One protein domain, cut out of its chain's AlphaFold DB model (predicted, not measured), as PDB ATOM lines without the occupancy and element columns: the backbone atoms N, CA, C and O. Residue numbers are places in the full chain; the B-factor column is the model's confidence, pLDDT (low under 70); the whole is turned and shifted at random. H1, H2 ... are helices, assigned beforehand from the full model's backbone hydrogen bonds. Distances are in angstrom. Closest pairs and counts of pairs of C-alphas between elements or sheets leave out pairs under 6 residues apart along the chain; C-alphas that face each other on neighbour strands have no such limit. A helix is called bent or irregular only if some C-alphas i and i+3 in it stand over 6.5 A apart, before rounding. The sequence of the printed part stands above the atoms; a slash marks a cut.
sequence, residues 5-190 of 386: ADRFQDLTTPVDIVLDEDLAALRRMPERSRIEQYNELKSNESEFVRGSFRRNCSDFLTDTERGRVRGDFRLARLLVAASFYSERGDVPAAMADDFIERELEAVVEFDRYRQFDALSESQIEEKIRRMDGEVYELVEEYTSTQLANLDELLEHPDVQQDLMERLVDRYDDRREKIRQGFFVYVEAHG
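AT A GLANCE: This is residues 5 to 190 of the 386 residues of an uncharacterized protein of halophilic archaeon J07HX64 (UniProt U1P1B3). An up-and-down bundle of three helices, H1, H3 and H5, makes a body at one end, and the long helix H9 runs away from H5 at about a right angle, with H8 roughly side by side with it and running back the opposite way. H2 and H6 pack on the later part of H5, H4 follows at the far end of H3, and H7 packs on the later part of H9. The printed part has 186 residues with nine named helices, H1 to H9 in order along the chain, and no named strand; the class is all helix. It is compact, with a radius of gyration of the C-alphas of 18.2 A, and only just elongated, spanning 58 by 38 by 34 A.

IN THESE COORDINATES: H1, residues 5 to 20, begins with C-alpha 5 at (51.263, 33.688, -8.645) and is 20.7 A long; it has a kink of 45 degrees near residue 12 and is only just irregular, with C-alphas 11 and 14 at 6.9 A. H2 is residues 23 to 28. H3, residues 31 to 49, measures 27.0 A. H4 is residues 52 to 56. H5, residues 63 to 88, measures 37.6 A and ends with C-alpha 88 at (27.517, 63.461, -0.828). H6 is residues 101 to 111 and H7 residues 121 to 130. H8, residues 135 to 154, measures 27.9 A. H9, residues 161 to 189, measures 41.5 A and ends with C-alpha 189 at (27.938, 36.229, 32.533).

HOW THE PARTS SIT: In the bundle, in which each helix runs against the one before it, H1 touches H3 at a steep tilt of 40 degrees, the closest C-alphas being Leu 11 and Asn 44, 5.5 A. H3 and H5 touch at a shallow tilt of 17 degrees, opposite ways, with Tyr 38 and Arg 77 closest, their C-alphas 5.8 A apart. H1 and H5 touch, closest at the C-alphas of Val 18 and Ala 76, 5.6 A. H3 and H4 only just touch, only at the corner, with 3 pairs of C-alphas within 8 A; Phe 48 and Arg 54 are closest, 6.0 A between C-alphas. H5 is the hub, touching five helices. It touches H2, closest at the C-alphas of Leu 23 and Ser 83, 5.5 A, and H6, about perpendicular at 89 degrees, with those of Ala 82 and Leu 104 at 5.2 A. Residues 162 to 167 of H9 touch H5 about perpendicular at 79 degrees, the C-alphas of Gly 71 and Leu 163 being closest at 4.9 A. H8 touches H6, with the C-alphas of Arg 102 and Leu 153 at 7.2 A, and is close but not clearly touching to H9, at a shallow tilt of 17 degrees, opposite ways. H7 touches H9, closest at the C-alphas of Glu 121 and Gly 181, 4.3 A. Every O i to N i+4 pair is within hydrogen-bond range in H2, H3, H4, H6 and H7; the counts are 10 of 12 in H1, 20 of 22 in H5, 13 of 16 in H8 and 24 of 25 in H9.

THE WHOLE: The two C-alphas farthest apart are those of Arg 55 and Gly 190, 58.1 A. The printed part has no cut. The link from H5 to H6, residues 89 to 100, is long. The mean pLDDT of the printed part is 75.5, with residues 112 to 155, 157 and 171 to 190 under 70.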
ATOM      1  N   ALA A   5      51.484  33.251 -10.019       86.00
ATOM      2  CA  ALA A   5      51.263  33.688  -8.645       86.00
ATOM      3  C   ALA A   5      51.672  35.152  -8.414       86.00
ATOM      4  O   ALA A   5      50.865  35.914  -7.899       86.00
ATOM      5  N   ASP A   6      52.861  35.575  -8.862       86.88
ATOM      6  CA  ASP A   6      53.330  36.961  -8.674       86.88
ATOM      7  C   ASP A   6      52.388  37.950  -9.379       86.88
ATOM      8  O   ASP A   6      51.957  38.940  -8.805       86.88
ATOM      9  N   ARG A   7      51.971  37.626 -10.609       86.00
ATOM     10  CA  ARG A   7      51.018  38.459 -11.359       86.00
ATOM     11  C   ARG A   7      49.621  38.474 -10.758       86.00
ATOM     12  O   ARG A   7      48.915  39.463 -10.907       86.00
ATOM     13  N   PHE A   8      49.194  37.359 -10.174       89.56
ATOM     14  CA  PHE A   8      47.926  37.296  -9.464       89.56
ATOM     15  C   PHE A   8      47.973  38.220  -8.249       89.56
ATOM     16  O   PHE A   8      47.111  39.079  -8.111       89.56
ATOM     17  N   GLN A   9      49.042  38.120  -7.458       89.25
ATOM     18  CA  GLN A   9      49.273  38.964  -6.295       89.25
ATOM     19  C   GLN A   9      49.356  40.452  -6.663       89.25
ATOM     20  O   GLN A   9      48.741  41.269  -5.986       89.25
ATOM     21  N   ASP A  10      50.037  40.816  -7.752       90.00
ATOM     22  CA  ASP A  10      50.097  42.207  -8.229       90.00
ATOM     23  C   ASP A  10      48.701  42.769  -8.549       90.00
ATOM     24  O   ASP A  10      48.416  43.938  -8.287       90.00
ATOM     25  N   LEU A  11      47.816  41.938  -9.113       91.00
ATOM     26  CA  LEU A  11      46.457  42.341  -9.467       91.00
ATOM     27  C   LEU A  11      45.539  42.431  -8.239       91.00
ATOM     28  O   LEU A  11      44.695  43.329  -8.201       91.00
ATOM     29  N   THR A  12      45.681  41.526  -7.265       91.06
ATOM     30  CA  THR A  12      44.785  41.435  -6.098       91.06
ATOM     31  C   THR A  12      45.251  42.240  -4.892       91.06
ATOM     32  O   THR A  12      44.413  42.635  -4.098       91.06
ATOM     33  N   THR A  13      46.536  42.578  -4.764       92.19
ATOM     34  CA  THR A  13      47.032  43.354  -3.608       92.19
ATOM     35  C   THR A  13      46.247  44.660  -3.388       92.19
ATOM     36  O   THR A  13      45.867  44.934  -2.250       92.19
ATOM     37  N   PRO A  14      45.921  45.462  -4.425       91.38
ATOM     38  CA  PRO A  14      45.083  46.648  -4.239       91.38
ATOM     39  C   PRO A  14      43.653  46.328  -3.781       91.38
ATOM     40  O   PRO A  14      43.041  47.139  -3.090       91.38
ATOM     41  N   VAL A  15      43.120  45.164  -4.169       91.31
ATOM     42  CA  VAL A  15      41.802  44.673  -3.741       91.31
ATOM     43  C   VAL A  15      41.840  44.350  -2.258       91.31
ATOM     44  O   VAL A  15      41.026  44.886  -1.515       91.31
ATOM     45  N   ASP A  16      42.819  43.553  -1.831       89.19
ATOM     46  CA  ASP A  16      42.982  43.126  -0.440       89.19
ATOM     47  C   ASP A  16      43.105  44.342   0.488       89.19
ATOM     48  O   ASP A  16      42.373  44.452   1.469       89.19
ATOM     49  N   ILE A  17      43.928  45.329   0.102       87.81
ATOM     50  CA  ILE A  17      44.067  46.595   0.836       87.81
ATOM     51  C   ILE A  17      42.707  47.279   1.016       87.81
ATOM     52  O   ILE A  17      42.379  47.707   2.114       87.81
ATOM     53  N   VAL A  18      41.898  47.396  -0.037       88.62
ATOM     54  CA  VAL A  18      40.598  48.081   0.056       88.62
ATOM     55  C   VAL A  18      39.574  47.270   0.840       88.62
ATOM     56  O   VAL A  18      38.788  47.844   1.590       88.62
ATOM     57  N   LEU A  19      39.563  45.945   0.686       86.94
ATOM     58  CA  LEU A  19      38.650  45.082   1.431       86.94
ATOM     59  C   LEU A  19      38.940  45.117   2.940       86.94
ATOM     60  O   LEU A  19      37.986  45.026   3.724       86.94
ATOM     61  N   ASP A  20      40.199  45.335   3.331       83.88
ATOM     62  CA  ASP A  20      40.667  45.457   4.717       83.88
ATOM     63  C   ASP A  20      40.444  46.851   5.346       83.88
ATOM     64  O   ASP A  20      40.365  46.956   6.574       83.88
ATOM     65  N   GLU A  21      40.184  47.896   4.551       82.50
ATOM     66  CA  GLU A  21      39.927  49.280   5.011       82.50
ATOM     67  C   GLU A  21      38.433  49.601   5.202       82.50
ATOM     68  O   GLU A  21      37.618  49.242   4.353       82.50
ATOM     69  N   ASP A  22      38.058  50.296   6.287       80.75
ATOM     70  CA  ASP A  22      36.673  50.750   6.549       80.75
ATOM     71  C   ASP A  22      36.275  51.994   5.727       80.75
ATOM     72  O   ASP A  22      37.136  52.725   5.220       80.75
ATOM     73  N   LEU A  23      34.967  52.267   5.559       83.56
ATOM     74  CA  LEU A  23      34.549  53.450   4.791       83.56
ATOM     75  C   LEU A  23      35.059  54.735   5.451       83.56
ATOM     76  O   LEU A  23      35.354  55.699   4.749       83.56
ATOM     77  N   ALA A  24      35.210  54.775   6.777       82.38
ATOM     78  CA  ALA A  24      35.748  55.942   7.472       82.38
ATOM     79  C   ALA A  24      37.220  56.225   7.108       82.38
ATOM     80  O   ALA A  24      37.609  57.389   6.975       82.38
ATOM     81  N   ALA A  25      38.039  55.195   6.918       84.69
ATOM     82  CA  ALA A  25      39.429  55.260   6.501       84.69
ATOM     83  C   ALA A  25      39.526  55.671   5.033       84.69
ATOM     84  O   ALA A  25      40.246  56.623   4.720       84.69
ATOM     85  N   LEU A  26      38.707  55.070   4.163       86.69
ATOM     86  CA  LEU A  26      38.599  55.479   2.761       86.69
ATOM     87  C   LEU A  26      38.177  56.951   2.641       86.69
ATOM     88  O   LEU A  26      38.767  57.709   1.876       86.69
ATOM     89  N   ARG A  27      37.223  57.413   3.454       85.75
ATOM     90  CA  ARG A  27      36.779  58.818   3.486       85.75
ATOM     91  C   ARG A  27      37.869  59.800   3.906       85.75
ATOM     92  O   ARG A  27      37.929  60.917   3.394       85.75
ATOM     93  N   ARG A  28      38.766  59.392   4.808       87.38
ATOM     94  CA  ARG A  28      39.931  60.203   5.204       87.38
ATOM     95  C   ARG A  28      40.944  60.356   4.067       87.38
ATOM     96  O   ARG A  28      41.759  61.279   4.118       87.38
ATOM     97  N   MET A  29      40.903  59.495   3.048       87.56
ATOM     98  CA  MET A  29      41.754  59.638   1.872       87.56
ATOM     99  C   MET A  29      41.290  60.809   0.989       87.56
ATOM    100  O   MET A  29      40.086  61.004   0.779       87.56
ATOM    101  N   PRO A  30      42.230  61.568   0.395       92.19
ATOM    102  CA  PRO A  30      41.890  62.603  -0.570       92.19
ATOM    103  C   PRO A  30      41.052  62.047  -1.729       92.19
ATOM    104  O   PRO A  30      41.354  60.985  -2.270       92.19
ATOM    105  N   GLU A  31      40.047  62.807  -2.166       89.75
ATOM    106  CA  GLU A  31      39.141  62.444  -3.271       89.75
ATOM    107  C   GLU A  31      39.889  61.977  -4.527       89.75
ATOM    108  O   GLU A  31      39.552  60.952  -5.115       89.75
ATOM    109  N   ARG A  32      40.962  62.681  -4.903       90.88
ATOM    110  CA  ARG A  32      41.793  62.303  -6.050       90.88
ATOM    111  C   ARG A  32      42.404  60.906  -5.897       90.88
ATOM    112  O   ARG A  32      42.392  60.145  -6.856       90.88
ATOM    113  N   SER A  33      42.905  60.574  -4.710       91.62
ATOM    114  CA  SER A  33      43.519  59.272  -4.431       91.62
ATOM    115  C   SER A  33      42.488  58.146  -4.465       91.62
ATOM    116  O   SER A  33      42.768  57.099  -5.034       91.62
ATOM    117  N   ARG A  34      41.273  58.380  -3.952       91.94
ATOM    118  CA  ARG A  34      40.161  57.422  -4.067       91.94
ATOM    119  C   ARG A  34      39.756  57.172  -5.523       91.94
ATOM    120  O   ARG A  34      39.536  56.031  -5.908       91.94
ATOM    121  N   ILE A  35      39.698  58.215  -6.357       92.25
ATOM    122  CA  ILE A  35      39.404  58.064  -7.793       92.25
ATOM    123  C   ILE A  35      40.527  57.300  -8.511       92.25
ATOM    124  O   ILE A  35      40.253  56.446  -9.352       92.25
ATOM    125  N   GLU A  36      41.792  57.596  -8.202       92.44
ATOM    126  CA  GLU A  36      42.945  56.872  -8.756       92.44
ATOM    127  C   GLU A  36      42.895  55.384  -8.367       92.44
ATOM    128  O   GLU A  36      42.979  54.530  -9.248       92.44
ATOM    129  N   GLN A  37      42.625  55.082  -7.095       92.06
ATOM    130  CA  GLN A  37      42.472  53.719  -6.581       92.06
ATOM    131  C   GLN A  37      41.292  52.978  -7.231       92.06
ATOM    132  O   GLN A  37      41.429  51.827  -7.638       92.06
ATOM    133  N   TYR A  38      40.150  53.646  -7.422       94.19
ATOM    134  CA  TYR A  38      39.007  53.082  -8.146       94.19
ATOM    135  C   TYR A  38      39.374  52.674  -9.580       94.19
ATOM    136  O   TYR A  38      39.047  51.577 -10.041       94.19
ATOM    137  N   ASN A  39      40.065  53.563 -10.295       93.19
ATOM    138  CA  ASN A  39      40.476  53.324 -11.675       93.19
ATOM    139  C   ASN A  39      41.518  52.206 -11.776       93.19
ATOM    140  O   ASN A  39      41.471  51.416 -12.720       93.19
ATOM    141  N   GLU A  40      42.428  52.115 -10.805       94.25
ATOM    142  CA  GLU A  40      43.389  51.021 -10.695       94.25
ATOM    143  C   GLU A  40      42.675  49.676 -10.515       94.25
ATOM    144  O   GLU A  40      42.900  48.761 -11.307       94.25
ATOM    145  N   LEU A  41      41.728  49.579  -9.577       94.06
ATOM    146  CA  LEU A  41      40.918  48.372  -9.374       94.06
ATOM    147  C   LEU A  41      40.140  47.976 -10.640       94.06
ATOM    148  O   LEU A  41      40.148  46.810 -11.036       94.06
ATOM    149  N   LYS A  42      39.510  48.943 -11.321       93.12
ATOM    150  CA  LYS A  42      38.763  48.721 -12.575       93.12
ATOM    151  C   LYS A  42      39.668  48.230 -13.711       93.12
ATOM    152  O   LYS A  42      39.279  47.369 -14.509       93.12
ATOM    153  N   SER A  43      40.885  48.765 -13.788       93.19
ATOM    154  CA  SER A  43      41.901  48.327 -14.746       93.19
ATOM    155  C   SER A  43      42.393  46.912 -14.429       93.19
ATOM    156  O   SER A  43      42.468  46.075 -15.332       93.19
ATOM    157  N   ASN A  44      42.664  46.612 -13.158       93.00
ATOM    158  CA  ASN A  44      43.142  45.303 -12.713       93.00
ATOM    159  C   ASN A  44      42.082  44.211 -12.907       93.00
ATOM    160  O   ASN A  44      42.409  43.145 -13.427       93.00
ATOM    161  N   GLU A  45      40.805  44.493 -12.621       92.25
ATOM    162  CA  GLU A  45      39.691  43.590 -12.944       92.25
ATOM    163  C   GLU A  45      39.648  43.300 -14.452       92.25
ATOM    164  O   GLU A  45      39.508  42.153 -14.885       92.25
ATOM    165  N   SER A  46      39.813  44.332 -15.283       90.19
ATOM    166  CA  SER A  46      39.814  44.176 -16.742       90.19
ATOM    167  C   SER A  46      40.985  43.313 -17.226       90.19
ATOM    168  O   SER A  46      40.792  42.445 -18.086       90.19
ATOM    169  N   GLU A  47      42.181  43.497 -16.659       88.88
ATOM    170  CA  GLU A  47      43.362  42.679 -16.959       88.88
ATOM    171  C   GLU A  47      43.190  41.226 -16.482       88.88
ATOM    172  O   GLU A  47      43.549  40.290 -17.206       88.88
ATOM    173  N   PHE A  48      42.564  41.025 -15.321       88.69
ATOM    174  CA  PHE A  48      42.238  39.713 -14.765       88.69
ATOM    175  C   PHE A  48      41.204  38.957 -15.623       88.69
ATOM    176  O   PHE A  48      41.423  37.802 -15.990       88.69
ATOM    177  N   VAL A  49      40.101  39.611 -16.011       85.00
ATOM    178  CA  VAL A  49      38.952  38.975 -16.692       85.00
ATOM    179  C   VAL A  49      39.131  38.864 -18.211       85.00
ATOM    180  O   VAL A  49      38.648  37.907 -18.831       85.00
ATOM    181  N   ARG A  50      39.763  39.852 -18.852       81.94
ATOM    182  CA  ARG A  50      39.847  39.966 -20.327       81.94
ATOM    183  C   ARG A  50      41.275  40.113 -20.847       81.94
ATOM    184  O   ARG A  50      41.505  39.933 -22.047       81.94
ATOM    185  N   GLY A  51      42.208  40.445 -19.963       81.81
ATOM    186  CA  GLY A  51      43.583  40.753 -20.302       81.81
ATOM    187  C   GLY A  51      44.487  39.541 -20.454       81.81
ATOM    188  O   GLY A  51      44.070  38.408 -20.725       81.81
ATOM    189  N   SER A  52      45.782  39.807 -20.339       79.06
ATOM    190  CA  SER A  52      46.809  38.807 -20.596       79.06
ATOM    191  C   SER A  52      46.961  37.804 -19.451       79.06
ATOM    192  O   SER A  52      47.478  36.713 -19.693       79.06
ATOM    193  N   PHE A  53      46.473  38.110 -18.245       82.19
ATOM    194  CA  PHE A  53      46.419  37.146 -17.142       82.19
ATOM    195  C   PHE A  53      45.555  35.932 -17.511       82.19
ATOM    196  O   PHE A  53      46.061  34.811 -17.544       82.19
ATOM    197  N   ARG A  54      44.303  36.145 -17.947       79.44
ATOM    198  CA  ARG A  54      43.403  35.058 -18.376       79.44
ATOM    199  C   ARG A  54      43.975  34.201 -19.506       79.44
ATOM    200  O   ARG A  54      43.738  33.000 -19.548       79.44
ATOM    201  N   ARG A  55      44.705  34.815 -20.441       80.44
ATOM    202  CA  ARG A  55      45.287  34.108 -21.595       80.44
ATOM    203  C   ARG A  55      46.495  33.254 -21.227       80.44
ATOM    204  O   ARG A  55      46.716  32.236 -21.866       80.44
ATOM    205  N   ASN A  56      47.287  33.691 -20.250       80.94
ATOM    206  CA  ASN A  56      48.560  33.053 -19.907       80.94
ATOM    207  C   ASN A  56      48.477  32.163 -18.657       80.94
ATOM    208  O   ASN A  56      49.367  31.346 -18.451       80.94
ATOM    209  N   CYS A  57      47.436  32.323 -17.837       83.56
ATOM    210  CA  CYS A  57      47.254  31.646 -16.552       83.56
ATOM    211  C   CYS A  57      45.841  31.037 -16.430       83.56
ATOM    212  O   CYS A  57      45.251  31.059 -15.354       83.56
ATOM    213  N   SER A  58      45.276  30.515 -17.529       78.94
ATOM    214  CA  SER A  58      43.902  29.971 -17.566       78.94
ATOM    215  C   SER A  58      43.659  28.848 -16.559       78.94
ATOM    216  O   SER A  58      42.565  28.750 -16.011       78.94
ATOM    217  N   ASP A  59      44.690  28.043 -16.306       82.25
ATOM    218  CA  ASP A  59      44.612  26.833 -15.485       82.25
ATOM    219  C   ASP A  59      45.031  27.096 -14.028       82.25
ATOM    220  O   ASP A  59      45.057  26.178 -13.215       82.25
ATOM    221  N   PHE A  60      45.390  28.344 -13.692       86.62
ATOM    222  CA  PHE A  60      45.842  28.722 -12.351       86.62
ATOM    223  C   PHE A  60      44.695  28.745 -11.331       86.62
ATOM    224  O   PHE A  60      44.918  28.434 -10.169       86.62
ATOM    225  N   LEU A  61      43.483  29.094 -11.775       85.75
ATOM    226  CA  LEU A  61      42.272  29.146 -10.954       85.75
ATOM    227  C   LEU A  61      41.121  28.420 -11.654       85.75
ATOM    228  O   LEU A  61      40.902  28.576 -12.865       85.75
ATOM    229  N   THR A  62      40.331  27.699 -10.869       87.06
ATOM    230  CA  THR A  62      39.043  27.133 -11.284       87.06
ATOM    231  C   THR A  62      38.048  28.232 -11.671       87.06
ATOM    232  O   THR A  62      38.235  29.411 -11.361       87.06
ATOM    233  N   ASP A  63      36.968  27.873 -12.372       81.88
ATOM    234  CA  ASP A  63      35.921  28.846 -12.718       81.88
ATOM    235  C   ASP A  63      35.271  29.459 -11.463       81.88
ATOM    236  O   ASP A  63      35.004  30.660 -11.451       81.88
ATOM    237  N   THR A  64      35.107  28.670 -10.394       81.19
ATOM    238  CA  THR A  64      34.598  29.128  -9.091       81.19
ATOM    239  C   THR A  64      35.545  30.129  -8.430       81.19
ATOM    240  O   THR A  64      35.124  31.223  -8.064       81.19
ATOM    241  N   GLU A  65      36.840  29.815  -8.336       85.06
ATOM    242  CA  GLU A  65      37.834  30.733  -7.756       85.06
ATOM    243  C   GLU A  65      37.951  32.031  -8.567       85.06
ATOM    244  O   GLU A  65      38.092  33.114  -8.002       85.06
ATOM    245  N   ARG A  66      37.827  31.956  -9.898       85.56
ATOM    246  CA  ARG A  66      37.785  33.151 -10.755       85.56
ATOM    247  C   ARG A  66      36.534  33.992 -10.524       85.56
ATOM    248  O   ARG A  66      36.634  35.217 -10.568       85.56
ATOM    249  N   GLY A  67      35.384  33.357 -10.301       83.38
ATOM    250  CA  GLY A  67      34.151  34.035  -9.899       83.38
ATOM    251  C   GLY A  67      34.345  34.813  -8.600       83.38
ATOM    252  O   GLY A  67      34.099  36.018  -8.576       83.38
ATOM    253  N   ARG A  68      34.914  34.159  -7.582       84.25
ATOM    254  CA  ARG A  68      35.205  34.753  -6.270       84.25
ATOM    255  C   ARG A  68      36.105  35.985  -6.362       84.25
ATOM    256  O   ARG A  68      35.732  37.052  -5.885       84.25
ATOM    257  N   VAL A  69      37.241  35.867  -7.052       88.88
ATOM    258  CA  VAL A  69      38.188  36.984  -7.223       88.88
ATOM    259  C   VAL A  69      37.557  38.135  -8.012       88.88
ATOM    260  O   VAL A  69      37.798  39.303  -7.718       88.88
ATOM    261  N   ARG A  70      36.716  37.840  -9.012       88.88
ATOM    262  CA  ARG A  70      35.980  38.882  -9.741       88.88
ATOM    263  C   ARG A  70      34.987  39.611  -8.829       88.88
ATOM    264  O   ARG A  70      34.895  40.833  -8.914       88.88
ATOM    265  N   GLY A  71      34.299  38.880  -7.955       87.44
ATOM    266  CA  GLY A  71      33.464  39.458  -6.903       87.44
ATOM    267  C   GLY A  71      34.265  40.378  -5.976       87.44
ATOM    268  O   GLY A  71      33.815  41.482  -5.689       87.44
ATOM    269  N   ASP A  72      35.489  39.994  -5.602       89.88
ATOM    270  CA  ASP A  72      36.372  40.811  -4.752       89.88
ATOM    271  C   ASP A  72      36.755  42.141  -5.396       89.88
ATOM    272  O   ASP A  72      36.653  43.192  -4.761       89.88
ATOM    273  N   PHE A  73      37.113  42.130  -6.684       92.38
ATOM    274  CA  PHE A  73      37.363  43.363  -7.435       92.38
ATOM    275  C   PHE A  73      36.153  44.302  -7.422       92.38
ATOM    276  O   PHE A  73      36.302  45.513  -7.243       92.38
ATOM    277  N   ARG A  74      34.952  43.754  -7.625       90.69
ATOM    278  CA  ARG A  74      33.710  44.533  -7.672       90.69
ATOM    279  C   ARG A  74      33.331  45.078  -6.306       90.69
ATOM    280  O   ARG A  74      32.993  46.253  -6.218       90.69
ATOM    281  N   LEU A  75      33.472  44.275  -5.255       89.88
ATOM    282  CA  LEU A  75      33.229  44.699  -3.881       89.88
ATOM    283  C   LEU A  75      34.205  45.801  -3.451       89.88
ATOM    284  O   LEU A  75      33.779  46.810  -2.896       89.88
ATOM    285  N   ALA A  76      35.496  45.669  -3.766       92.12
ATOM    286  CA  ALA A  76      36.481  46.712  -3.485       92.12
ATOM    287  C   ALA A  76      36.147  48.022  -4.220       92.12
ATOM    288  O   ALA A  76      36.175  49.104  -3.631       92.12
ATOM    289  N   ARG A  77      35.757  47.943  -5.499       93.62
ATOM    290  CA  ARG A  77      35.288  49.113  -6.258       93.62
ATOM    291  C   ARG A  77      34.036  49.730  -5.634       93.62
ATOM    292  O   ARG A  77      33.958  50.955  -5.549       93.62
ATOM    293  N   LEU A  78      33.091  48.907  -5.186       91.56
ATOM    294  CA  LEU A  78      31.869  49.366  -4.537       91.56
ATOM    295  C   LEU A  78      32.162  50.069  -3.209       91.56
ATOM    296  O   LEU A  78      31.605  51.132  -2.979       91.56
ATOM    297  N   LEU A  79      33.081  49.565  -2.380       90.00
ATOM    298  CA  LEU A  79      33.503  50.234  -1.138       90.00
ATOM    299  C   LEU A  79      34.088  51.626  -1.411       90.00
ATOM    300  O   LEU A  79      33.740  52.604  -0.746       90.00
ATOM    301  N   VAL A  80      34.936  51.750  -2.436       92.50
ATOM    302  CA  VAL A  80      35.476  53.056  -2.836       92.50
ATOM    303  C   VAL A  80      34.358  53.982  -3.331       92.50
ATOM    304  O   VAL A  80      34.340  55.153  -2.951       92.50
ATOM    305  N   ALA A  81      33.396  53.482  -4.112       92.56
ATOM    306  CA  ALA A  81      32.246  54.266  -4.568       92.56
ATOM    307  C   ALA A  81      31.316  54.681  -3.408       92.56
ATOM    308  O   ALA A  81      30.957  55.854  -3.287       92.56
ATOM    309  N   ALA A  82      31.019  53.765  -2.488       90.56
ATOM    310  CA  ALA A  82      30.222  53.997  -1.287       90.56
ATOM    311  C   ALA A  82      30.863  55.040  -0.353       90.56
ATOM    312  O   ALA A  82      30.165  55.805   0.317       90.56
ATOM    313  N   SER A  83      32.196  55.161  -0.355       91.50
ATOM    314  CA  SER A  83      32.891  56.227   0.379       91.50
ATOM    315  C   SER A  83      32.549  57.636  -0.138       91.50
ATOM    316  O   SER A  83      32.623  58.598   0.624       91.50
ATOM    317  N   PHE A  84      32.184  57.782  -1.418       90.88
ATOM    318  CA  PHE A  84      31.686  59.042  -1.982       90.88
ATOM    319  C   PHE A  84      30.191  59.214  -1.721       90.88
ATOM    320  O   PHE A  84      29.766  60.281  -1.270       90.88
ATOM    321  N   TYR A  85      29.423  58.144  -1.938       89.56
ATOM    322  CA  TYR A  85      27.979  58.129  -1.728       89.56
ATOM    323  C   TYR A  85      27.608  58.498  -0.284       89.56
ATOM    324  O   TYR A  85      26.812  59.404  -0.064       89.56
ATOM    325  N   SER A  86      28.280  57.919   0.714       85.31
ATOM    326  CA  SER A  86      28.071  58.251   2.136       85.31
ATOM    327  C   SER A  86      28.414  59.698   2.522       85.31
ATOM    328  O   SER A  86      27.987  60.168   3.576       85.31
ATOM    329  N   GLU A  87      29.196  60.420   1.713       82.88
ATOM    330  CA  GLU A  87      29.558  61.821   1.971       82.88
ATOM    331  C   GLU A  87      28.628  62.818   1.289       82.88
ATOM    332  O   GLU A  87      28.384  63.896   1.833       82.88
ATOM    333  N   ARG A  88      28.177  62.500   0.071       83.75
ATOM    334  CA  ARG A  88      27.517  63.461  -0.828       83.75
ATOM    335  C   ARG A  88      26.131  63.017  -1.298       83.75
ATOM    336  O   ARG A  88      25.444  63.827  -1.909       83.75
ATOM    337  N   GLY A  89      25.740  61.770  -1.031       83.50
ATOM    338  CA  GLY A  89      24.552  61.132  -1.606       83.50
ATOM    339  C   GLY A  89      24.667  60.860  -3.109       83.50
ATOM    340  O   GLY A  89      23.665  60.590  -3.752       83.50
ATOM    341  N   ASP A  90      25.867  60.985  -3.685       87.44
ATOM    342  CA  ASP A  90      26.133  60.801  -5.115       87.44
ATOM    343  C   ASP A  90      27.599  60.382  -5.329       87.44
ATOM    344  O   ASP A  90      28.447  60.551  -4.441       87.44
ATOM    345  N   VAL A  91      27.913  59.847  -6.509       89.88
ATOM    346  CA  VAL A  91      29.243  59.349  -6.877       89.88
ATOM    347  C   VAL A  91      29.843  60.123  -8.064       89.88
ATOM    348  O   VAL A  91      29.128  60.652  -8.914       89.88
ATOM    349  N   PRO A  92      31.182  60.211  -8.179       89.00
ATOM    350  CA  PRO A  92      31.820  60.841  -9.332       89.00
ATOM    351  C   PRO A  92      31.426  60.201 -10.673       89.00
ATOM    352  O   PRO A  92      31.280  58.986 -10.781       89.00
ATOM    353  N   ALA A  93      31.405  60.998 -11.747       84.75
ATOM    354  CA  ALA A  93      31.034  60.541 -13.095       84.75
ATOM    355  C   ALA A  93      31.837  59.329 -13.614       84.75
ATOM    356  O   ALA A  93      31.362  58.592 -14.469       84.75
ATOM    357  N   ALA A  94      33.052  59.102 -13.104       79.50
ATOM    358  CA  ALA A  94      33.877  57.946 -13.469       79.50
ATOM    359  C   ALA A  94      33.294  56.590 -13.019       79.50
ATOM    360  O   ALA A  94      33.737  55.555 -13.522       79.50
ATOM    361  N   MET A  95      32.343  56.603 -12.080       86.75
ATOM    362  CA  MET A  95      31.757  55.423 -11.437       86.75
ATOM    363  C   MET A  95      30.219  55.475 -11.333       86.75
ATOM    364  O   MET A  95      29.633  54.590 -10.719       86.75
ATOM    365  N   ALA A  96      29.568  56.478 -11.938       80.88
ATOM    366  CA  ALA A  96      28.122  56.719 -11.836       80.88
ATOM    367  C   ALA A  96      27.244  55.613 -12.443       80.88
ATOM    368  O   ALA A  96      26.166  55.347 -11.929       80.88
ATOM    369  N   ASP A  97      27.722  54.943 -13.494       85.12
ATOM    370  CA  ASP A  97      26.982  53.869 -14.173       85.12
ATOM    371  C   ASP A  97      27.459  52.462 -13.763       85.12
ATOM    372  O   ASP A  97      27.045  51.465 -14.352       85.12
ATOM    373  N   ASP A  98      28.401  52.366 -12.816       86.06
ATOM    374  CA  ASP A  98      29.025  51.087 -12.457       86.06
ATOM    375  C   ASP A  98      28.255  50.331 -11.355       86.06
ATOM    376  O   ASP A  98      28.417  49.113 -11.261       86.06
ATOM    377  N   PHE A  99      27.441  51.032 -10.552       89.00
ATOM    378  CA  PHE A  99      26.648  50.483  -9.443       89.00
ATOM    379  C   PHE A  99      25.306  51.206  -9.320       89.00
ATOM    380  O   PHE A  99      25.229  52.409  -9.576       89.00
ATOM    381  N   ILE A 100      24.264  50.491  -8.898       87.50
ATOM    382  CA  ILE A 100      22.962  51.106  -8.609       87.50
ATOM    383  C   ILE A 100      22.933  51.703  -7.195       87.50
ATOM    384  O   ILE A 100      23.691  51.300  -6.314       87.50
ATOM    385  N   GLU A 101      22.016  52.640  -6.951       84.44
ATOM    386  CA  GLU A 101      21.869  53.321  -5.652       84.44
ATOM    387  C   GLU A 101      21.685  52.336  -4.487       84.44
ATOM    388  O   GLU A 101      22.338  52.473  -3.456       84.44
ATOM    389  N   ARG A 102      20.893  51.276  -4.689       81.62
ATOM    390  CA  ARG A 102      20.666  50.229  -3.681       81.62
ATOM    391  C   ARG A 102      21.936  49.450  -3.315       81.62
ATOM    392  O   ARG A 102      22.117  49.115  -2.151       81.62
ATOM    393  N   GLU A 103      22.842  49.198  -4.267       83.06
ATOM    394  CA  GLU A 103      24.137  48.550  -3.985       83.06
ATOM    395  C   GLU A 103      25.032  49.462  -3.127       83.06
ATOM    396  O   GLU A 103      25.739  48.991  -2.234       83.06
ATOM    397  N   LEU A 104      24.990  50.777  -3.370       87.06
ATOM    398  CA  LEU A 104      25.741  51.770  -2.598       87.06
ATOM    399  C   LEU A 104      25.177  51.932  -1.181       87.06
ATOM    400  O   LEU A 104      25.946  51.950  -0.220       87.06
ATOM    401  N   GLU A 105      23.854  52.027  -1.050       83.19
ATOM    402  CA  GLU A 105      23.150  52.120   0.231       83.19
ATOM    403  C   GLU A 105      23.422  50.893   1.107       83.19
ATOM    404  O   GLU A 105      23.888  51.048   2.238       83.19
ATOM    405  N   ALA A 106      23.283  49.685   0.548       77.44
ATOM    406  CA  ALA A 106      23.542  48.437   1.260       77.44
ATOM    407  C   ALA A 106      24.962  48.381   1.849       77.44
ATOM    408  O   ALA A 106      25.157  47.954   2.986       77.44
ATOM    409  N   VAL A 107      25.974  48.857   1.115       81.88
ATOM    410  CA  VAL A 107      27.358  48.884   1.617       81.88
ATOM    411  C   VAL A 107      27.573  49.930   2.707       81.88
ATOM    412  O   VAL A 107      28.330  49.676   3.645       81.88
ATOM    413  N   VAL A 108      26.921  51.089   2.619       81.69
ATOM    414  CA  VAL A 108      26.999  52.116   3.668       81.69
ATOM    415  C   VAL A 108      26.358  51.621   4.962       81.69
ATOM    416  O   VAL A 108      26.951  51.768   6.035       81.69
ATOM    417  N   GLU A 109      25.190  50.989   4.869       73.94
ATOM    418  CA  GLU A 109      24.531  50.356   6.012       73.94
ATOM    419  C   GLU A 109      25.381  49.223   6.592       73.94
ATOM    420  O   GLU A 109      25.554  49.131   7.808       73.94
ATOM    421  N   PHE A 110      25.987  48.408   5.728       71.31
ATOM    422  CA  PHE A 110      26.852  47.311   6.137       71.31
ATOM    423  C   PHE A 110      28.117  47.789   6.867       71.31
ATOM    424  O   PHE A 110      28.514  47.194   7.874       71.31
ATOM    425  N   ASP A 111      28.776  48.855   6.407       73.56
ATOM    426  CA  ASP A 111      30.022  49.338   7.021       73.56
ATOM    427  C   ASP A 111      29.804  49.959   8.412       73.56
ATOM    428  O   ASP A 111      30.691  49.864   9.262       73.56
ATOM    429  N   ARG A 112      28.601  50.478   8.715       68.62
ATOM    430  CA  ARG A 112      28.234  50.993  10.055       68.62
ATOM    431  C   ARG A 112      28.515  49.975  11.172       68.62
ATOM    432  O   ARG A 112      28.852  50.356  12.294       68.62
ATOM    433  N   TYR A 113      28.448  48.684  10.849       62.34
ATOM    434  CA  TYR A 113      28.645  47.575  11.784       62.34
ATOM    435  C   TYR A 113      30.018  46.900  11.671       62.34
ATOM    436  O   TYR A 113      30.323  45.975  12.422       62.34
ATOM    437  N   ARG A 114      30.905  47.395  10.802       65.94
ATOM    438  CA  ARG A 114      32.266  46.862  10.637       65.94
ATOM    439  C   ARG A 114      33.116  46.944  11.899       65.94
ATOM    440  O   ARG A 114      34.038  46.154  12.074       65.94
ATOM    441  N   GLN A 115      32.782  47.840  12.823       60.44
ATOM    442  CA  GLN A 115      33.425  47.904  14.134       60.44
ATOM    443  C   GLN A 115      33.406  46.570  14.904       60.44
ATOM    444  O   GLN A 115      34.191  46.437  15.833       60.44
ATOM    445  N   PHE A 116      32.542  45.609  14.546       58.44
ATOM    446  CA  PHE A 116      32.512  44.260  15.121       58.44
ATOM    447  C   PHE A 116      33.462  43.267  14.427       58.44
ATOM    448  O   PHE A 116      33.885  42.299  15.056       58.44
ATOM    449  N   ASP A 117      33.896  43.531  13.189       61.91
ATOM    450  CA  ASP A 117      34.838  42.668  12.457       61.91
ATOM    451  C   ASP A 117      36.200  42.602  13.140       61.91
ATOM    452  O   ASP A 117      36.830  41.545  13.176       61.91
ATOM    453  N   ALA A 118      36.650  43.723  13.702       58.97
ATOM    454  CA  ALA A 118      37.951  43.839  14.351       58.97
ATOM    455  C   ALA A 118      37.957  43.349  15.808       58.97
ATOM    456  O   ALA A 118      39.027  43.229  16.403       58.97
ATOM    457  N   LEU A 119      36.786  43.085  16.396       62.00
ATOM    458  CA  LEU A 119      36.681  42.659  17.790       62.00
ATOM    459  C   LEU A 119      36.823  41.138  17.885       62.00
ATOM    460  O   LEU A 119      36.268  40.397  17.072       62.00
ATOM    461  N   SER A 120      37.577  40.658  18.871       64.75
ATOM    462  CA  SER A 120      37.484  39.266  19.318       64.75
ATOM    463  C   SER A 120      36.171  39.039  20.066       64.75
ATOM    464  O   SER A 120      35.576  39.986  20.573       64.75
ATOM    465  N   GLU A 121      35.750  37.783  20.203       63.72
ATOM    466  CA  GLU A 121      34.553  37.397  20.973       63.72
ATOM    467  C   GLU A 121      34.532  38.034  22.376       63.72
ATOM    468  O   GLU A 121      33.550  38.660  22.757       63.72
ATOM    469  N   SER A 122      35.664  38.016  23.083       63.16
ATOM    470  CA  SER A 122      35.830  38.658  24.398       63.16
ATOM    471  C   SER A 122      35.768  40.194  24.383       63.16
ATOM    472  O   SER A 122      35.398  40.827  25.368       63.16
ATOM    473  N   GLN A 123      36.132  40.838  23.272       63.16
ATOM    474  CA  GLN A 123      36.014  42.291  23.121       63.16
ATOM    475  C   GLN A 123      34.593  42.701  22.740       63.16
ATOM    476  O   GLN A 123      34.156  43.791  23.112       63.16
ATOM    477  N   ILE A 124      33.881  41.841  22.005       62.91
ATOM    478  CA  ILE A 124      32.447  41.977  21.748       62.91
ATOM    479  C   ILE A 124      31.705  41.882  23.084       62.91
ATOM    480  O   ILE A 124      30.992  42.816  23.429       62.91
ATOM    481  N   GLU A 125      31.977  40.850  23.885       61.47
ATOM    482  CA  GLU A 125      31.478  40.679  25.258       61.47
ATOM    483  C   GLU A 125      31.729  41.921  26.133       61.47
ATOM    484  O   GLU A 125      30.815  42.460  26.759       61.47
ATOM    485  N   GLU A 126      32.959  42.441  26.150       62.75
ATOM    486  CA  GLU A 126      33.287  43.595  26.985       62.75
ATOM    487  C   GLU A 126      32.627  44.896  26.502       62.75
ATOM    488  O   GLU A 126      32.341  45.791  27.303       62.75
ATOM    489  N   LYS A 127      32.389  45.018  25.192       61.12
ATOM    490  CA  LYS A 127      31.681  46.153  24.592       61.12
ATOM    491  C   LYS A 127      30.180  46.077  24.875       61.12
ATOM    492  O   LYS A 127      29.621  47.088  25.283       61.12
ATOM    493  N   ILE A 128      29.588  44.886  24.767       56.62
ATOM    494  CA  ILE A 128      28.212  44.563  25.183       56.62
ATOM    495  C   ILE A 128      28.008  44.958  26.654       56.62
ATOM    496  O   ILE A 128      27.075  45.687  26.973       56.62
ATOM    497  N   ARG A 129      28.952  44.603  27.536       58.09
ATOM    498  CA  ARG A 129      28.923  44.970  28.962       58.09
ATOM    499  C   ARG A 129      28.930  46.483  29.229       58.09
ATOM    500  O   ARG A 129      28.365  46.924  30.219       58.09
ATOM    501  N   ARG A 130      29.620  47.286  28.408       60.53
ATOM    502  CA  ARG A 130      29.742  48.751  28.601       60.53
ATOM    503  C   ARG A 130      28.571  49.547  28.020       60.53
ATOM    504  O   ARG A 130      28.522  50.752  28.245       60.53
ATOM    505  N   MET A 131      27.700  48.910  27.242       54.44
ATOM    506  CA  MET A 131      26.570  49.550  26.559       54.44
ATOM    507  C   MET A 131      25.247  49.464  27.350       54.44
ATOM    508  O   MET A 131      24.191  49.602  26.751       54.44
ATOM    509  N   ASP A 132      25.288  49.228  28.672       46.56
ATOM    510  CA  ASP A 132      24.142  49.331  29.606       46.56
ATOM    511  C   ASP A 132      22.802  48.728  29.102       46.56
ATOM    512  O   ASP A 132      21.731  49.266  29.363       46.56
ATOM    513  N   GLY A 133      22.828  47.586  28.401       45.38
ATOM    514  CA  GLY A 133      21.607  46.861  28.017       45.38
ATOM    515  C   GLY A 133      21.004  47.189  26.641       45.38
ATOM    516  O   GLY A 133      20.066  46.506  26.244       45.38
ATOM    517  N   GLU A 134      21.585  48.089  25.838       46.41
ATOM    518  CA  GLU A 134      21.183  48.348  24.427       46.41
ATOM    519  C   GLU A 134      21.587  47.214  23.450       46.41
ATOM    520  O   GLU A 134      21.696  47.374  22.235       46.41
ATOM    521  N   VAL A 135      21.850  46.022  23.984       46.94
ATOM    522  CA  VAL A 135      22.222  44.818  23.229       46.94
ATOM    523  C   VAL A 135      21.035  44.328  22.403       46.94
ATOM    524  O   VAL A 135      21.226  43.805  21.308       46.94
ATOM    525  N   TYR A 136      19.819  44.530  22.917       45.41
ATOM    526  CA  TYR A 136      18.586  44.146  22.245       45.41
ATOM    527  C   TYR A 136      18.299  45.038  21.039       45.41
ATOM    528  O   TYR A 136      18.102  44.502  19.960       45.41
ATOM    529  N   GLU A 137      18.412  46.365  21.170       47.66
ATOM    530  CA  GLU A 137      18.280  47.287  20.032       47.66
ATOM    531  C   GLU A 137      19.338  47.005  18.962       47.66
ATOM    532  O   GLU A 137      19.025  46.990  17.777       47.66
ATOM    533  N   LEU A 138      20.575  46.679  19.355       50.16
ATOM    534  CA  LEU A 138      21.614  46.310  18.398       50.16
ATOM    535  C   LEU A 138      21.289  44.997  17.669       50.16
ATOM    536  O   LEU A 138      21.497  44.927  16.465       50.16
ATOM    537  N   VAL A 139      20.804  43.960  18.362       48.53
ATOM    538  CA  VAL A 139      20.454  42.658  17.758       48.53
ATOM    539  C   VAL A 139      19.136  42.730  16.976       48.53
ATOM    540  O   VAL A 139      19.017  42.097  15.930       48.53
ATOM    541  N   GLU A 140      18.162  43.518  17.419       46.19
ATOM    542  CA  GLU A 140      16.876  43.734  16.752       46.19
ATOM    543  C   GLU A 140      17.025  44.631  15.517       46.19
ATOM    544  O   GLU A 140      16.569  44.233  14.444       46.19
ATOM    545  N   GLU A 141      17.748  45.760  15.595       50.44
ATOM    546  CA  GLU A 141      18.134  46.583  14.430       50.44
ATOM    547  C   GLU A 141      18.946  45.732  13.437       50.44
ATOM    548  O   GLU A 141      18.734  45.813  12.227       50.44
ATOM    549  N   TYR A 142      19.812  44.842  13.936       51.03
ATOM    550  CA  TYR A 142      20.630  43.936  13.128       51.03
ATOM    551  C   TYR A 142      19.824  42.842  12.414       51.03
ATOM    552  O   TYR A 142      20.036  42.601  11.227       51.03
ATOM    553  N   THR A 143      18.887  42.192  13.106       46.94
ATOM    554  CA  THR A 143      18.120  41.069  12.543       46.94
ATOM    555  C   THR A 143      16.966  41.566  11.669       46.94
ATOM    556  O   THR A 143      16.698  40.975  10.630       46.94
ATOM    557  N   SER A 144      16.303  42.669  12.034       49.38
ATOM    558  CA  SER A 144      15.144  43.190  11.290       49.38
ATOM    559  C   SER A 144      15.524  44.057  10.082       49.38
ATOM    560  O   SER A 144      14.922  43.906   9.020       49.38
ATOM    561  N   THR A 145      16.548  44.914  10.196       51.50
ATOM    562  CA  THR A 145      16.904  45.875   9.133       51.50
ATOM    563  C   THR A 145      17.764  45.236   8.040       51.50
ATOM    564  O   THR A 145      17.597  45.549   6.865       51.50
ATOM    565  N   GLN A 146      18.660  44.298   8.380       49.22
ATOM    566  CA  GLN A 146      19.581  43.717   7.389       49.22
ATOM    567  C   GLN A 146      18.979  42.548   6.591       49.22
ATOM    568  O   GLN A 146      19.354  42.373   5.435       49.22
ATOM    569  N   LEU A 147      18.023  41.789   7.148       46.72
ATOM    570  CA  LEU A 147      17.319  40.725   6.412       46.72
ATOM    571  C   LEU A 147      16.368  41.297   5.351       46.72
ATOM    572  O   LEU A 147      16.396  40.849   4.210       46.72
ATOM    573  N   ALA A 148      15.603  42.337   5.694       48.38
ATOM    574  CA  ALA A 148      14.694  42.985   4.750       48.38
ATOM    575  C   ALA A 148      15.448  43.645   3.581       48.38
ATOM    576  O   ALA A 148      15.073  43.469   2.424       48.38
ATOM    577  N   ASN A 149      16.559  44.336   3.865       53.50
ATOM    578  CA  ASN A 149      17.330  45.035   2.835       53.50
ATOM    579  C   ASN A 149      18.136  44.077   1.937       53.50
ATOM    580  O   ASN A 149      18.326  44.373   0.758       53.50
ATOM    581  N   LEU A 150      18.593  42.927   2.452       57.38
ATOM    582  CA  LEU A 150      19.314  41.925   1.658       57.38
ATOM    583  C   LEU A 150      18.367  41.114   0.764       57.38
ATOM    584  O   LEU A 150      18.704  40.878  -0.394       57.38
ATOM    585  N   ASP A 151      17.180  40.747   1.258       57.41
ATOM    586  CA  ASP A 151      16.152  40.067   0.458       57.41
ATOM    587  C   ASP A 151      15.631  40.983  -0.666       57.41
ATOM    588  O   ASP A 151      15.570  40.563  -1.823       57.41
ATOM    589  N   GLU A 152      15.388  42.271  -0.382       63.84
ATOM    590  CA  GLU A 152      15.061  43.274  -1.412       63.84
ATOM    591  C   GLU A 152      16.173  43.418  -2.471       63.84
ATOM    592  O   GLU A 152      15.891  43.592  -3.661       63.84
ATOM    593  N   LEU A 153      17.444  43.333  -2.059       66.56
ATOM    594  CA  LEU A 153      18.601  43.421  -2.955       66.56
ATOM    595  C   LEU A 153      18.766  42.146  -3.808       66.56
ATOM    596  O   LEU A 153      19.141  42.238  -4.977       66.56
ATOM    597  N   LEU A 154      18.458  40.968  -3.251       63.06
ATOM    598  CA  LEU A 154      18.483  39.671  -3.944       63.06
ATOM    599  C   LEU A 154      17.387  39.551  -5.014       63.06
ATOM    600  O   LEU A 154      17.586  38.876  -6.026       63.06
ATOM    601  N   GLU A 155      16.248  40.212  -4.811       67.00
ATOM    602  CA  GLU A 155      15.122  40.216  -5.750       67.00
ATOM    603  C   GLU A 155      15.271  41.247  -6.885       67.00
ATOM    604  O   GLU A 155      14.516  41.213  -7.865       67.00
ATOM    605  N   HIS A 156      16.256  42.149  -6.804       70.50
ATOM    606  CA  HIS A 156      16.413  43.233  -7.770       70.50
ATOM    607  C   HIS A 156      17.140  42.770  -9.058       70.50
ATOM    608  O   HIS A 156      18.286  42.318  -9.007       70.50
ATOM    609  N   PRO A 157      16.532  42.923 -10.255       69.88
ATOM    610  CA  PRO A 157      17.024  42.306 -11.496       69.88
ATOM    611  C   PRO A 157      18.342  42.887 -12.027       69.88
ATOM    612  O   PRO A 157      19.039  42.219 -12.792       69.88
ATOM    613  N   ASP A 158      18.674  44.120 -11.640       71.56
ATOM    614  CA  ASP A 158      19.853  44.848 -12.127       71.56
ATOM    615  C   ASP A 158      21.086  44.721 -11.212       71.56
ATOM    616  O   ASP A 158      22.132  45.301 -11.506       71.56
ATOM    617  N   VAL A 159      20.983  43.966 -10.114       73.38
ATOM    618  CA  VAL A 159      22.080  43.779  -9.158       73.38
ATOM    619  C   VAL A 159      23.083  42.740  -9.666       73.38
ATOM    620  O   VAL A 159      22.729  41.695 -10.225       73.38
ATOM    621  N   GLN A 160      24.374  43.006  -9.468       76.94
ATOM    622  CA  GLN A 160      25.434  42.114  -9.940       76.94
ATOM    623  C   GLN A 160      25.551  40.852  -9.059       76.94
ATOM    624  O   GLN A 160      25.959  40.916  -7.905       76.94
ATOM    625  N   GLN A 161      25.251  39.670  -9.615       71.12
ATOM    626  CA  GLN A 161      25.191  38.400  -8.859       71.12
ATOM    627  C   GLN A 161      26.487  38.014  -8.125       71.12
ATOM    628  O   GLN A 161      26.445  37.485  -7.020       71.12
ATOM    629  N   ASP A 162      27.646  38.267  -8.726       72.19
ATOM    630  CA  ASP A 162      28.950  37.949  -8.132       72.19
ATOM    631  C   ASP A 162      29.370  38.931  -7.035       72.19
ATOM    632  O   ASP A 162      30.160  38.576  -6.169       72.19
ATOM    633  N   LEU A 163      28.848  40.156  -7.058       73.56
ATOM    634  CA  LEU A 163      28.960  41.090  -5.943       73.56
ATOM    635  C   LEU A 163      28.064  40.634  -4.781       73.56
ATOM    636  O   LEU A 163      28.507  40.648  -3.633       73.56
ATOM    637  N   MET A 164      26.846  40.174  -5.087       71.75
ATOM    638  CA  MET A 164      25.900  39.667  -4.089       71.75
ATOM    639  C   MET A 164      26.431  38.464  -3.335       71.75
ATOM    640  O   MET A 164      26.370  38.455  -2.113       71.75
ATOM    641  N   GLU A 165      27.014  37.491  -4.034       73.38
ATOM    642  CA  GLU A 165      27.629  36.325  -3.395       73.38
ATOM    643  C   GLU A 165      28.680  36.747  -2.352       73.38
ATOM    644  O   GLU A 165      28.686  36.237  -1.237       73.38
ATOM    645  N   ARG A 166      29.507  37.764  -2.647       78.12
ATOM    646  CA  ARG A 166      30.522  38.254  -1.694       78.12
ATOM    647  C   ARG A 166      29.935  39.081  -0.553       78.12
ATOM    648  O   ARG A 166      30.473  39.031   0.551       78.12
ATOM    649  N   LEU A 167      28.872  39.846  -0.800       73.44
ATOM    650  CA  LEU A 167      28.165  40.576   0.255       73.44
ATOM    651  C   LEU A 167      27.461  39.611   1.217       73.44
ATOM    652  O   LEU A 167      27.583  39.789   2.424       73.44
ATOM    653  N   VAL A 168      26.811  38.568   0.690       71.94
ATOM    654  CA  VAL A 168      26.163  37.504   1.471       71.94
ATOM    655  C   VAL A 168      27.193  36.721   2.285       71.94
ATOM    656  O   VAL A 168      27.021  36.607   3.492       71.94
ATOM    657  N   ASP A 169      28.299  36.275   1.674       73.44
ATOM    658  CA  ASP A 169      29.384  35.581   2.388       73.44
ATOM    659  C   ASP A 169      29.885  36.412   3.583       73.44
ATOM    660  O   ASP A 169      29.990  35.932   4.711       73.44
ATOM    661  N   ARG A 170      30.180  37.698   3.344       71.12
ATOM    662  CA  ARG A 170      30.720  38.598   4.372       71.12
ATOM    663  C   ARG A 170      29.683  38.925   5.449       71.12
ATOM    664  O   ARG A 170      30.049  39.155   6.602       71.12
ATOM    665  N   TYR A 171      28.406  38.961   5.076       68.75
ATOM    666  CA  TYR A 171      27.288  39.113   5.997       68.75
ATOM    667  C   TYR A 171      27.129  37.888   6.896       68.75
ATOM    668  O   TYR A 171      27.075  38.043   8.116       68.75
ATOM    669  N   ASP A 172      27.126  36.688   6.321       65.12
ATOM    670  CA  ASP A 172      26.995  35.436   7.061       65.12
ATOM    671  C   ASP A 172      28.162  35.230   8.037       65.12
ATOM    672  O   ASP A 172      27.927  34.888   9.200       65.12
ATOM    673  N   ASP A 173      29.398  35.525   7.618       68.25
ATOM    674  CA  ASP A 173      30.586  35.457   8.480       68.25
ATOM    675  C   ASP A 173      30.478  36.422   9.674       68.25
ATOM    676  O   ASP A 173      30.751  36.059  10.824       68.25
ATOM    677  N   ARG A 174      30.044  37.664   9.425       66.94
ATOM    678  CA  ARG A 174      29.858  38.663  10.485       66.94
ATOM    679  C   ARG A 174      28.714  38.280  11.420       66.94
ATOM    680  O   ARG A 174      28.854  38.435  12.634       66.94
ATOM    681  N   ARG A 175      27.616  37.753  10.875       63.00
ATOM    682  CA  ARG A 175      26.478  37.241  11.645       63.00
ATOM    683  C   ARG A 175      26.906  36.155  12.593       63.00
ATOM    684  O   ARG A 175      26.582  36.218  13.775       63.00
ATOM    685  N   GLU A 176      27.652  35.186  12.085       64.75
ATOM    686  CA  GLU A 176      28.121  34.083  12.900       64.75
ATOM    687  C   GLU A 176      29.077  34.576  13.992       64.75
ATOM    688  O   GLU A 176      28.965  34.147  15.136       64.75
ATOM    689  N   LYS A 177      29.931  35.562  13.700       63.53
ATOM    690  CA  LYS A 177      30.837  36.158  14.690       63.53
ATOM    691  C   LYS A 177      30.115  36.954  15.787       63.53
ATOM    692  O   LYS A 177      30.467  36.837  16.959       63.53
ATOM    693  N   ILE A 178      29.100  37.745  15.432       58.69
ATOM    694  CA  ILE A 178      28.261  38.476  16.397       58.69
ATOM    695  C   ILE A 178      27.465  37.484  17.253       58.69
ATOM    696  O   ILE A 178      27.449  37.600  18.478       58.69
ATOM    697  N   ARG A 179      26.872  36.466  16.620       60.06
ATOM    698  CA  ARG A 179      26.157  35.372  17.285       60.06
ATOM    699  C   ARG A 179      27.062  34.620  18.263       60.06
ATOM    700  O   ARG A 179      26.658  34.391  19.397       60.06
ATOM    701  N   GLN A 180      28.285  34.276  17.867       61.53
ATOM    702  CA  GLN A 180      29.262  33.618  18.741       61.53
ATOM    703  C   GLN A 180      29.714  34.524  19.892       61.53
ATOM    704  O   GLN A 180      29.733  34.074  21.032       61.53
ATOM    705  N   GLY A 181      29.987  35.809  19.638       56.62
ATOM    706  CA  GLY A 181      30.302  36.776  20.697       56.62
ATOM    707  C   GLY A 181      29.166  36.943  21.716       56.62
ATOM    708  O   GLY A 181      29.421  37.070  22.911       56.62
ATOM    709  N   PHE A 182      27.913  36.869  21.258       54.91
ATOM    710  CA  PHE A 182      26.739  36.820  22.125       54.91
ATOM    711  C   PHE A 182      26.681  35.523  22.946       54.91
ATOM    712  O   PHE A 182      26.491  35.590  24.156       54.91
ATOM    713  N   PHE A 183      26.911  34.357  22.332       54.44
ATOM    714  CA  PHE A 183      26.976  33.082  23.059       54.44
ATOM    715  C   PHE A 183      28.059  33.081  24.145       54.44
ATOM    716  O   PHE A 183      27.784  32.641  25.256       54.44
ATOM    717  N   VAL A 184      29.246  33.627  23.864       59.84
ATOM    718  CA  VAL A 184      30.340  33.747  24.844       59.84
ATOM    719  C   VAL A 184      29.963  34.686  25.993       59.84
ATOM    720  O   VAL A 184      30.204  34.358  27.151       59.84
ATOM    721  N   TYR A 185      29.315  35.820  25.702       53.03
ATOM    722  CA  TYR A 185      28.788  36.717  26.736       53.03
ATOM    723  C   TYR A 185      27.753  36.013  27.628       53.03
ATOM    724  O   TYR A 185      27.839  36.089  28.853       53.03
ATOM    725  N   VAL A 186      26.821  35.276  27.019       51.69
ATOM    726  CA  VAL A 186      25.787  34.494  27.710       51.69
ATOM    727  C   VAL A 186      26.387  33.379  28.574       51.69
ATOM    728  O   VAL A 186      25.964  33.192  29.713       51.69
ATOM    729  N   GLU A 187      27.396  32.671  28.071       52.53
ATOM    730  CA  GLU A 187      28.088  31.589  28.779       52.53
ATOM    731  C   GLU A 187      28.944  32.105  29.951       52.53
ATOM    732  O   GLU A 187      29.036  31.446  30.986       52.53
ATOM    733  N   ALA A 188      29.551  33.291  29.815       55.50
ATOM    734  CA  ALA A 188      30.451  33.868  30.814       55.50
ATOM    735  C   ALA A 188      29.745  34.666  31.922       55.50
ATOM    736  O   ALA A 188      30.239  34.702  33.052       55.50
ATOM    737  N   HIS A 189      28.622  35.317  31.610       53.19
ATOM    738  CA  HIS A 189      27.938  36.229  32.533       53.19
ATOM    739  C   HIS A 189      26.578  35.716  33.018       53.19
ATOM    740  O   HIS A 189      26.038  36.285  33.962       53.19
ATOM    741  N   GLY A 190      26.050  34.638  32.426       48.44
ATOM    742  CA  GLY A 190      24.713  34.136  32.731       48.44
ATOM    743  C   GLY A 190      23.608  35.082  32.242       48.44
ATOM    744  O   GLY A 190      23.777  36.294  32.132       48.44
TER     745      GLY A 190